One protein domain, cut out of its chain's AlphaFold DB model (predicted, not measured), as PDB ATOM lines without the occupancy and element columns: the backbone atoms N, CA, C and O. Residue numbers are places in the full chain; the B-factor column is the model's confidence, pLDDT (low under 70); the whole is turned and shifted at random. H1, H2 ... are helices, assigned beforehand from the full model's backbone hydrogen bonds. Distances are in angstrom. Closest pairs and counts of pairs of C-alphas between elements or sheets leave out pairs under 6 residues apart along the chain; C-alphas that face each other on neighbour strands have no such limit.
ATOM      1  N   LYS A   2      36.650 -32.123  -1.381       62.25
ATOM      2  CA  LYS A   2      36.695 -32.145  -2.866       62.25
ATOM      3  C   LYS A   2      35.463 -31.530  -3.566       62.25
ATOM      4  O   LYS A   2      35.622 -30.731  -4.476       62.25
ATOM      5  N   LYS A   3      34.247 -31.859  -3.109       72.69
ATOM      6  CA  LYS A   3      32.986 -31.351  -3.694       72.69
ATOM      7  C   LYS A   3      32.810 -29.832  -3.521       72.69
ATOM      8  O   LYS A   3      32.324 -29.175  -4.431       72.69
ATOM      9  N   PHE A   4      33.262 -29.286  -2.390       74.25
ATOM     10  CA  PHE A   4      33.263 -27.841  -2.131       74.25
ATOM     11  C   PHE A   4      34.197 -27.101  -3.086       74.25
ATOM     12  O   PHE A   4      33.803 -26.109  -3.679       74.25
ATOM     13  N   ILE A   5      35.412 -27.622  -3.274       77.12
ATOM     14  CA  ILE A   5      36.408 -27.015  -4.164       77.12
ATOM     15  C   ILE A   5      35.900 -26.994  -5.611       77.12
ATOM     16  O   ILE A   5      36.051 -25.987  -6.290       77.12
ATOM     17  N   ILE A   6      35.247 -28.070  -6.065       83.25
ATOM     18  CA  ILE A   6      34.658 -28.143  -7.412       83.25
ATOM     19  C   ILE A   6      33.528 -27.115  -7.577       83.25
ATOM     20  O   ILE A   6      33.480 -26.420  -8.589       83.25
ATOM     21  N   PHE A   7      32.659 -26.973  -6.570       82.31
ATOM     22  CA  PHE A   7      31.612 -25.950  -6.569       82.31
ATOM     23  C   PHE A   7      32.205 -24.538  -6.614       82.31
ATOM     24  O   PHE A   7      31.826 -23.733  -7.461       82.31
ATOM     25  N   LEU A   8      33.180 -24.250  -5.752       83.56
ATOM     26  CA  LEU A   8      33.814 -22.939  -5.681       83.56
ATOM     27  C   LEU A   8      34.509 -22.583  -7.002       83.56
ATOM     28  O   LEU A   8      34.350 -21.472  -7.496       83.56
ATOM     29  N   LEU A   9      35.208 -23.542  -7.616       86.19
ATOM     30  CA  LEU A   9      35.835 -23.357  -8.923       86.19
ATOM     31  C   LEU A   9      34.794 -23.035 -10.006       86.19
ATOM     32  O   LEU A   9      34.989 -22.103 -10.782       86.19
ATOM     33  N   SER A  10      33.664 -23.754 -10.029       86.00
ATOM     34  CA  SER A  10      32.575 -23.477 -10.976       86.00
ATOM     35  C   SER A  10      31.953 -22.092 -10.770       86.00
ATOM     36  O   SER A  10      31.632 -21.403 -11.735       86.00
ATOM     37  N   PHE A  11      31.852 -21.652  -9.515       84.88
ATOM     38  CA  PHE A  11      31.308 -20.350  -9.156       84.88
ATOM     39  C   PHE A  11      32.239 -19.203  -9.566       84.88
ATOM     40  O   PHE A  11      31.775 -18.185 -10.071       84.88
ATOM     41  N   ILE A  12      33.557 -19.386  -9.431       87.25
ATOM     42  CA  ILE A  12      34.557 -18.420  -9.910       87.25
ATOM     43  C   ILE A  12      34.450 -18.245 -11.427       87.25
ATOM     44  O   ILE A  12      34.414 -17.114 -11.907       87.25
ATOM     45  N   VAL A  13      34.364 -19.348 -12.180       90.56
ATOM     46  CA  VAL A  13      34.211 -19.295 -13.643       90.56
ATOM     47  C   VAL A  13      32.924 -18.562 -14.026       90.56
ATOM     48  O   VAL A  13      32.955 -17.698 -14.899       90.56
ATOM     49  N   LEU A  14      31.812 -18.851 -13.342       88.69
ATOM     50  CA  LEU A  14      30.535 -18.171 -13.560       88.69
ATOM     51  C   LEU A  14      30.650 -16.653 -13.346       88.69
ATOM     52  O   LEU A  14      30.203 -15.884 -14.197       88.69
ATOM     53  N   ILE A  15      31.265 -16.224 -12.239       86.94
ATOM     54  CA  ILE A  15      31.466 -14.800 -11.937       86.94
ATOM     55  C   ILE A  15      32.332 -14.136 -13.001       86.94
ATOM     56  O   ILE A  15      31.982 -13.060 -13.466       86.94
ATOM     57  N   TYR A  16      33.420 -14.775 -13.428       89.38
ATOM     58  CA  TYR A  16      34.289 -14.220 -14.466       89.38
ATOM     59  C   TYR A  16      33.549 -13.985 -15.783       89.38
ATOM     60  O   TYR A  16      33.691 -12.931 -16.397       89.38
ATOM     61  N   VAL A  17      32.735 -14.953 -16.210       93.31
ATOM     62  CA  VAL A  17      31.916 -14.807 -17.421       93.31
ATOM     63  C   VAL A  17      30.904 -13.673 -17.254       93.31
ATOM     64  O   VAL A  17      30.705 -12.893 -18.185       93.31
ATOM     65  N   PHE A  18      30.295 -13.551 -16.073       88.31
ATOM     66  CA  PHE A  18      29.337 -12.489 -15.782       88.31
ATOM     67  C   PHE A  18      29.983 -11.097 -15.754       88.31
ATOM     68  O   PHE A  18      29.432 -10.182 -16.354       88.31
ATOM     69  N   GLU A  19      31.147 -10.943 -15.121       87.31
ATOM     70  CA  GLU A  19      31.929  -9.697 -15.070       87.31
ATOM     71  C   GLU A  19      32.366  -9.240 -16.464       87.31
ATOM     72  O   GLU A  19      32.187  -8.081 -16.833       87.31
ATOM     73  N   ILE A  20      32.889 -10.156 -17.286       92.31
ATOM     74  CA  ILE A  20      33.274  -9.825 -18.663       92.31
ATOM     75  C   ILE A  20      32.031  -9.441 -19.473       92.31
ATOM     76  O   ILE A  20      32.042  -8.438 -20.183       92.31
ATOM     77  N   GLY A  21      30.946 -10.212 -19.360       92.31
ATOM     78  CA  GLY A  21      29.703  -9.938 -20.077       92.31
ATOM     79  C   GLY A  21      29.083  -8.592 -19.695       92.31
ATOM     80  O   GLY A  21      28.745  -7.798 -20.573       92.31
ATOM     81  N   SER A  22      28.970  -8.307 -18.398       89.19
ATOM     82  CA  SER A  22      28.421  -7.047 -17.894       89.19
ATOM     83  C   SER A  22      29.320  -5.862 -18.248       89.19
ATOM     84  O   SER A  22      28.814  -4.836 -18.703       89.19
ATOM     85  N   GLY A  23      30.642  -6.018 -18.137       88.62
ATOM     86  CA  GLY A  23      31.623  -5.005 -18.520       88.62
ATOM     87  C   GLY A  23      31.566  -4.661 -20.008       88.62
ATOM     88  O   GLY A  23      31.618  -3.484 -20.373       88.62
ATOM     89  N   LEU A  24      31.385  -5.662 -20.875       91.12
ATOM     90  CA  LEU A  24      31.193  -5.445 -22.311       91.12
ATOM     91  C   LEU A  24      29.899  -4.682 -22.598       91.12
ATOM     92  O   LEU A  24      29.919  -3.725 -23.368       91.12
ATOM     93  N   ILE A  25      28.789  -5.057 -21.955       91.88
ATOM     94  CA  ILE A  25      27.508  -4.351 -22.099       91.88
ATOM     95  C   ILE A  25      27.644  -2.892 -21.651       91.88
ATOM     96  O   ILE A  25      27.215  -1.993 -22.372       91.88
ATOM     97  N   LEU A  26      28.276  -2.646 -20.498       87.06
ATOM     98  CA  LEU A  26      28.541  -1.288 -20.024       87.06
ATOM     99  C   LEU A  26      29.374  -0.511 -21.039       87.06
ATOM    100  O   LEU A  26      29.019   0.613 -21.360       87.06
ATOM    101  N   THR A  27      30.427  -1.115 -21.588       89.31
ATOM    102  CA  THR A  27      31.297  -0.464 -22.578       89.31
ATOM    103  C   THR A  27      30.558  -0.134 -23.876       89.31
ATOM    104  O   THR A  27      30.824   0.897 -24.481       89.31
ATOM    105  N   LEU A  28      29.607  -0.972 -24.301       89.00
ATOM    106  CA  LEU A  28      28.793  -0.709 -25.492       89.00
ATOM    107  C   LEU A  28      27.809   0.451 -25.300       89.00
ATOM    108  O   LEU A  28      27.492   1.146 -26.261       89.00
ATOM    109  N   ILE A  29      27.300   0.642 -24.081       89.31
ATOM    110  CA  ILE A  29      26.318   1.690 -23.759       89.31
ATOM    111  C   ILE A  29      27.019   2.980 -23.299       89.31
ATOM    112  O   ILE A  29      26.463   4.074 -23.403       89.31
ATOM    113  N   TYR A  30      28.247   2.873 -22.801       81.25
ATOM    114  CA  TYR A  30      29.004   3.989 -22.263       81.25
ATOM    115  C   TYR A  30      29.682   4.789 -23.377       81.25
ATOM    116  O   TYR A  30      30.613   4.327 -24.030       81.25
ATOM    117  N   THR A  31      29.235   6.031 -23.565       82.62
ATOM    118  CA  THR A  31      29.930   7.003 -24.416       82.62
ATOM    119  C   THR A  31      30.875   7.823 -23.535       82.62
ATOM    120  O   THR A  31      30.389   8.508 -22.634       82.62
ATOM    121  N   PRO A  32      32.205   7.771 -23.741       73.75
ATOM    122  CA  PRO A  32      33.131   8.561 -22.940       73.75
ATOM    123  C   PRO A  32      33.003  10.043 -23.305       73.75
ATOM    124  O   PRO A  32      33.280  10.444 -24.436       73.75
ATOM    125  N   GLU A  33      32.596  10.870 -22.345       75.12
ATOM    126  CA  GLU A  33      32.583  12.323 -22.503       75.12
ATOM    127  C   GLU A  33      34.016  12.851 -22.321       75.12
ATOM    128  O   GLU A  33      34.535  12.936 -21.208       75.12
ATOM    129  N   ILE A  34      34.703  13.140 -23.430       70.12
ATOM    130  CA  ILE A  34      36.061  13.696 -23.397       70.12
ATOM    131  C   ILE A  34      35.965  15.224 -23.397       70.12
ATOM    132  O   ILE A  34      36.006  15.873 -24.442       70.12
ATOM    133  N   THR A  35      35.822  15.811 -22.211       67.62
ATOM    134  CA  THR A  35      35.816  17.269 -22.042       67.62
ATOM    135  C   THR A  35      37.242  17.814 -22.167       67.62
ATOM    136  O   THR A  35      38.006  17.830 -21.204       67.62
ATOM    137  N   PHE A  36      37.620  18.291 -23.356       63.59
ATOM    138  CA  PHE A  36      38.843  19.081 -23.562       63.59
ATOM    139  C   PHE A  36      38.621  20.528 -23.096       63.59
ATOM    140  O   PHE A  36      38.501  21.450 -23.899       63.59
ATOM    141  N   GLY A  37      38.523  20.726 -21.781       54.75
ATOM    142  CA  GLY A  37      38.335  22.035 -21.157       54.75
ATOM    143  C   GLY A  37      39.438  22.330 -20.149       54.75
ATOM    144  O   GLY A  37      39.387  21.841 -19.029       54.75
ATOM    145  N   THR A  38      40.438  23.104 -20.582       49.12
ATOM    146  CA  THR A  38      41.318  23.981 -19.779       49.12
ATOM    147  C   THR A  38      41.612  23.554 -18.337       49.12
ATOM    148  O   THR A  38      40.809  23.843 -17.457       49.12
ATOM    149  N   THR A  39      42.797  22.966 -18.098       55.06
ATOM    150  CA  THR A  39      43.536  22.938 -16.809       55.06
ATOM    151  C   THR A  39      42.677  23.166 -15.561       55.06
ATOM    152  O   THR A  39      42.883  24.119 -14.808       55.06
ATOM    153  N   GLN A  40      41.686  22.311 -15.343       53.44
ATOM    154  CA  GLN A  40      40.943  22.313 -14.100       53.44
ATOM    155  C   GLN A  40      41.831  21.557 -13.125       53.44
ATOM    156  O   GLN A  40      42.168  20.404 -13.384       53.44
ATOM    157  N   SER A  41      42.309  22.242 -12.083       55.38
ATOM    158  CA  SER A  41      43.089  21.650 -10.996       55.38
ATOM    159  C   SER A  41      42.399  20.360 -10.554       55.38
ATOM    160  O   SER A  41      41.394  20.416  -9.850       55.38
ATOM    161  N   GLN A  42      42.894  19.214 -11.032       56.81
ATOM    162  CA  GLN A  42      42.343  17.902 -10.728       56.81
ATOM    163  C   GLN A  42      42.657  17.635  -9.261       56.81
ATOM    164  O   GLN A  42      43.714  17.102  -8.925       56.81
ATOM    165  N   THR A  43      41.770  18.046  -8.359       57.12
ATOM    166  CA  THR A  43      41.755  17.488  -7.013       57.12
ATOM    167  C   THR A  43      41.412  16.022  -7.187       57.12
ATOM    168  O   THR A  43      40.275  15.668  -7.492       57.12
ATOM    169  N   VAL A  44      42.436  15.179  -7.099       57.56
ATOM    170  CA  VAL A  44      42.295  13.731  -7.165       57.56
ATOM    171  C   VAL A  44      41.454  13.332  -5.955       57.56
ATOM    172  O   VAL A  44      41.953  13.296  -4.831       57.56
ATOM    173  N   GLU A  45      40.156  13.116  -6.152       59.34
ATOM    174  CA  GLU A  45      39.301  12.577  -5.102       59.34
ATOM    175  C   GLU A  45      39.660  11.104  -4.886       59.34
ATOM    176  O   GLU A  45      39.064  10.189  -5.451       59.34
ATOM    177  N   PHE A  46      40.658  10.864  -4.038       61.44
ATOM    178  CA  PHE A  46      40.928   9.557  -3.447       61.44
ATOM    179  C   PHE A  46      39.851   9.255  -2.393       61.44
ATOM    180  O   PHE A  46      40.138   9.268  -1.199       61.44
ATOM    181  N   GLY A  47      38.586   9.089  -2.787       57.47
ATOM    182  CA  GLY A  47      37.515   9.092  -1.782       57.47
ATOM    183  C   GLY A  47      36.233   8.353  -2.114       57.47
ATOM    184  O   GLY A  47      35.736   7.623  -1.262       57.47
ATOM    185  N   SER A  48      35.689   8.475  -3.322       57.00
ATOM    186  CA  SER A  48      34.369   7.893  -3.608       57.00
ATOM    187  C   SER A  48      34.460   6.467  -4.144       57.00
ATOM    188  O   SER A  48      34.010   6.162  -5.246       57.00
ATOM    189  N   ILE A  49      35.035   5.555  -3.355       58.91
ATOM    190  CA  ILE A  49      34.889   4.122  -3.622       58.91
ATOM    191  C   ILE A  49      33.538   3.696  -3.041       58.91
ATOM    192  O   ILE A  49      33.446   3.299  -1.884       58.91
ATOM    193  N   ALA A  50      32.473   3.794  -3.843       60.38
ATOM    194  CA  ALA A  50      31.116   3.413  -3.433       60.38
ATOM    195  C   ALA A  50      31.008   1.946  -2.961       60.38
ATOM    196  O   ALA A  50      30.071   1.593  -2.249       60.38
ATOM    197  N   ASN A  51      31.976   1.092  -3.318       60.84
ATOM    198  CA  ASN A  51      32.097  -0.253  -2.770       60.84
ATOM    199  C   ASN A  51      33.576  -0.686  -2.670       60.84
ATOM    200  O   ASN A  51      34.140  -1.145  -3.663       60.84
ATOM    201  N   PRO A  52      34.238  -0.537  -1.508       67.81
ATOM    202  CA  PRO A  52      35.679  -0.780  -1.381       67.81
ATOM    203  C   PRO A  52      36.096  -2.251  -1.498       67.81
ATOM    204  O   PRO A  52      37.275  -2.531  -1.697       67.81
ATOM    205  N   PHE A  53      35.155  -3.201  -1.418       70.81
ATOM    206  CA  PHE A  53      35.476  -4.633  -1.395       70.81
ATOM    207  C   PHE A  53      34.525  -5.490  -2.251       70.81
ATOM    208  O   PHE A  53      33.859  -6.385  -1.722       70.81
ATOM    209  N   PRO A  54      34.465  -5.285  -3.580       70.50
ATOM    210  CA  PRO A  54      33.574  -6.048  -4.466       70.50
ATOM    211  C   PRO A  54      33.821  -7.565  -4.385       70.50
ATOM    212  O   PRO A  54      32.884  -8.361  -4.331       70.50
ATOM    213  N   TYR A  55      35.083  -7.975  -4.249       71.88
ATOM    214  CA  TYR A  55      35.465  -9.382  -4.114       71.88
ATOM    215  C   TYR A  55      35.030 -10.017  -2.786       71.88
ATOM    216  O   TYR A  55      34.797 -11.225  -2.726       71.88
ATOM    217  N   LEU A  56      34.882  -9.223  -1.721       77.69
ATOM    218  CA  LEU A  56      34.437  -9.719  -0.418       77.69
ATOM    219  C   LEU A  56      32.947 -10.086  -0.459       77.69
ATOM    220  O   LEU A  56      32.549 -11.128   0.063       77.69
ATOM    221  N   PHE A  57      32.139  -9.286  -1.161       78.06
ATOM    222  CA  PHE A  57      30.736  -9.604  -1.429       78.06
ATOM    223  C   PHE A  57      30.583 -10.825  -2.340       78.06
ATOM    224  O   PHE A  57      29.740 -11.678  -2.068       78.06
ATOM    225  N   ALA A  58      31.430 -10.960  -3.365       77.00
ATOM    226  CA  ALA A  58      31.453 -12.150  -4.215       77.00
ATOM    227  C   ALA A  58      31.772 -13.427  -3.412       77.00
ATOM    228  O   ALA A  58      31.128 -14.461  -3.597       77.00
ATOM    229  N   LEU A  59      32.716 -13.347  -2.468       78.50
ATOM    230  CA  LEU A  59      33.053 -14.460  -1.580       78.50
ATOM    231  C   LEU A  59      31.890 -14.814  -0.643       78.50
ATOM    232  O   LEU A  59      31.563 -15.992  -0.491       78.50
ATOM    233  N   LEU A  60      31.215 -13.812  -0.070       82.38
ATOM    234  CA  LEU A  60      30.031 -14.023   0.764       82.38
ATOM    235  C   LEU A  60      28.885 -14.672  -0.032       82.38
ATOM    236  O   LEU A  60      28.275 -15.632   0.439       82.38
ATOM    237  N   ALA A  61      28.638 -14.205  -1.258       82.06
ATOM    238  CA  ALA A  61      27.657 -14.792  -2.165       82.06
ATOM    239  C   ALA A  61      27.989 -16.256  -2.495       82.06
ATOM    240  O   ALA A  61      27.103 -17.109  -2.453       82.06
ATOM    241  N   GLY A  62      29.265 -16.577  -2.732       78.44
ATOM    242  CA  GLY A  62      29.725 -17.951  -2.948       78.44
ATOM    243  C   GLY A  62      29.501 -18.862  -1.737       78.44
ATOM    244  O   GLY A  62      29.042 -19.997  -1.889       78.44
ATOM    245  N   CYS A  63      29.749 -18.361  -0.523       81.25
ATOM    246  CA  CYS A  63      29.470 -19.086   0.719       81.25
ATOM    247  C   CYS A  63      27.971 -19.378   0.892       81.25
ATOM    248  O   CYS A  63      27.596 -20.510   1.205       81.25
ATOM    249  N   ILE A  64      27.111 -18.386   0.637       83.06
ATOM    250  CA  ILE A  64      25.650 -18.542   0.700       83.06
ATOM    251  C   ILE A  64      25.168 -19.533  -0.364       83.06
ATOM    252  O   ILE A  64      24.378 -20.423  -0.057       83.06
ATOM    253  N   ALA A  65      25.671 -19.429  -1.596       81.62
ATOM    254  CA  ALA A  65      25.306 -20.319  -2.693       81.62
ATOM    255  C   ALA A  65      25.685 -21.777  -2.395       81.62
ATOM    256  O   ALA A  65      24.900 -22.687  -2.667       81.62
ATOM    257  N   TYR A  66      26.843 -22.014  -1.772       77.81
ATOM    258  CA  TYR A  66      27.236 -23.357  -1.348       77.81
ATOM    259  C   TYR A  66      26.340 -23.896  -0.230       77.81
ATOM    260  O   TYR A  66      25.894 -25.043  -0.291       77.81
ATOM    261  N   PHE A  67      26.035 -23.071   0.775       79.44
ATOM    262  CA  PHE A  67      25.138 -23.458   1.862       79.44
ATOM    263  C   PHE A  67      23.728 -23.782   1.341       79.44
ATOM    264  O   PHE A  67      23.123 -24.782   1.729       79.44
ATOM    265  N   LEU A  68      23.233 -22.985   0.392       79.44
ATOM    266  CA  LEU A  68      21.954 -23.210  -0.270       79.44
ATOM    267  C   LEU A  68      21.969 -24.485  -1.125       79.44
ATOM    268  O   LEU A  68      21.022 -25.268  -1.068       79.44
ATOM    269  N   SER A  69      23.062 -24.742  -1.851       75.62
ATOM    270  CA  SER A  69      23.256 -25.974  -2.623       75.62
ATOM    271  C   SER A  69      23.224 -27.217  -1.729       75.62
ATOM    272  O   SER A  69      22.561 -28.192  -2.079       75.62
ATOM    273  N   GLN A  70      23.859 -27.177  -0.551       76.00
ATOM    274  CA  GLN A  70      23.793 -28.279   0.410       76.00
ATOM    275  C   GLN A  70      22.378 -28.495   0.951       76.00
ATOM    276  O   GLN A  70      21.923 -29.636   1.035       76.00
ATOM    277  N   ARG A  71      21.665 -27.414   1.291       70.19
ATOM    278  CA  ARG A  71      20.307 -27.506   1.841       70.19
ATOM    279  C   ARG A  71      19.304 -28.053   0.821       70.19
ATOM    280  O   ARG A  71      18.448 -28.847   1.191       70.19
ATOM    281  N   LEU A  72      19.437 -27.675  -0.451       65.50
ATOM    282  CA  LEU A  72      18.608 -28.186  -1.547       65.50
ATOM    283  C   LEU A  72      18.912 -29.654  -1.884       65.50
ATOM    284  O   LEU A  72      17.991 -30.399  -2.201       65.50
ATOM    285  N   TYR A  73      20.170 -30.095  -1.778       56.47
ATOM    286  CA  TYR A  73      20.538 -31.495  -2.028       56.47
ATOM    287  C   TYR A  73      20.140 -32.459  -0.901       56.47
ATOM    288  O   TYR A  73      19.992 -33.646  -1.165       56.47
ATOM    289  N   HIS A  74      19.984 -31.976   0.335       47.19
ATOM    290  CA  HIS A  74      19.547 -32.783   1.485       47.19
ATOM    291  C   HIS A  74      18.017 -32.799   1.668       47.19
ATOM    292  O   HIS A  74      17.502 -33.543   2.496       47.19
ATOM    293  N   ALA A  75      17.290 -31.958   0.923       48.50
ATOM    294  CA  ALA A  75      15.826 -31.901   0.902       48.50
ATOM    295  C   ALA A  75      15.197 -32.845  -0.147       48.50
ATOM    296  O   ALA A  75      14.009 -32.727  -0.446       48.50
TER     297      ALA A  75
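This is residues 2 to 75 of the 76 residues of an uncharacterized protein of Cytobacillus kochii (UniProt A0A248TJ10). A long helix, H1, crosses a shorter one, H2, at a steep angle near H1's first residues, and a wide loop, residues 30 to 53, sticks out far beyond them and folds back to join them. The printed part has 74 residues with two named helices, H1 then H2, and no named strand; the class is all helix. It is extended, with a radius of gyration of the C-alphas of 19.4 A, and spans 64 by 27 by 20 A.

Find C-alpha 2 at (36.695, -32.145, -2.866); from there H1, residues 2 to 29, runs 41.1 A. H2, residues 54 to 73, runs 28.7 A to C-alpha 73 at (20.538, -31.495, -2.028).

Look at Phe 11 and Gly 62, the closest C-alphas of H1 and H2, 6.8 A apart. The helices touch there, H1 with residues 4 to 11 alone and H2 with residues 62 to 66 alone. They run opposite ways at a steep tilt of 50 degrees. In both, every O i to N i+4 pair is within hydrogen-bond range.

The C-alphas of Thr 38 and Ala 75, the two farthest apart, are 64.8 A apart. The 24-residue link is long, and residues 16 to 57 stand free. The printed part has no cut. The pLDDT is under 70 at residue 2, residues 35 to 52 and residues 72 to 75.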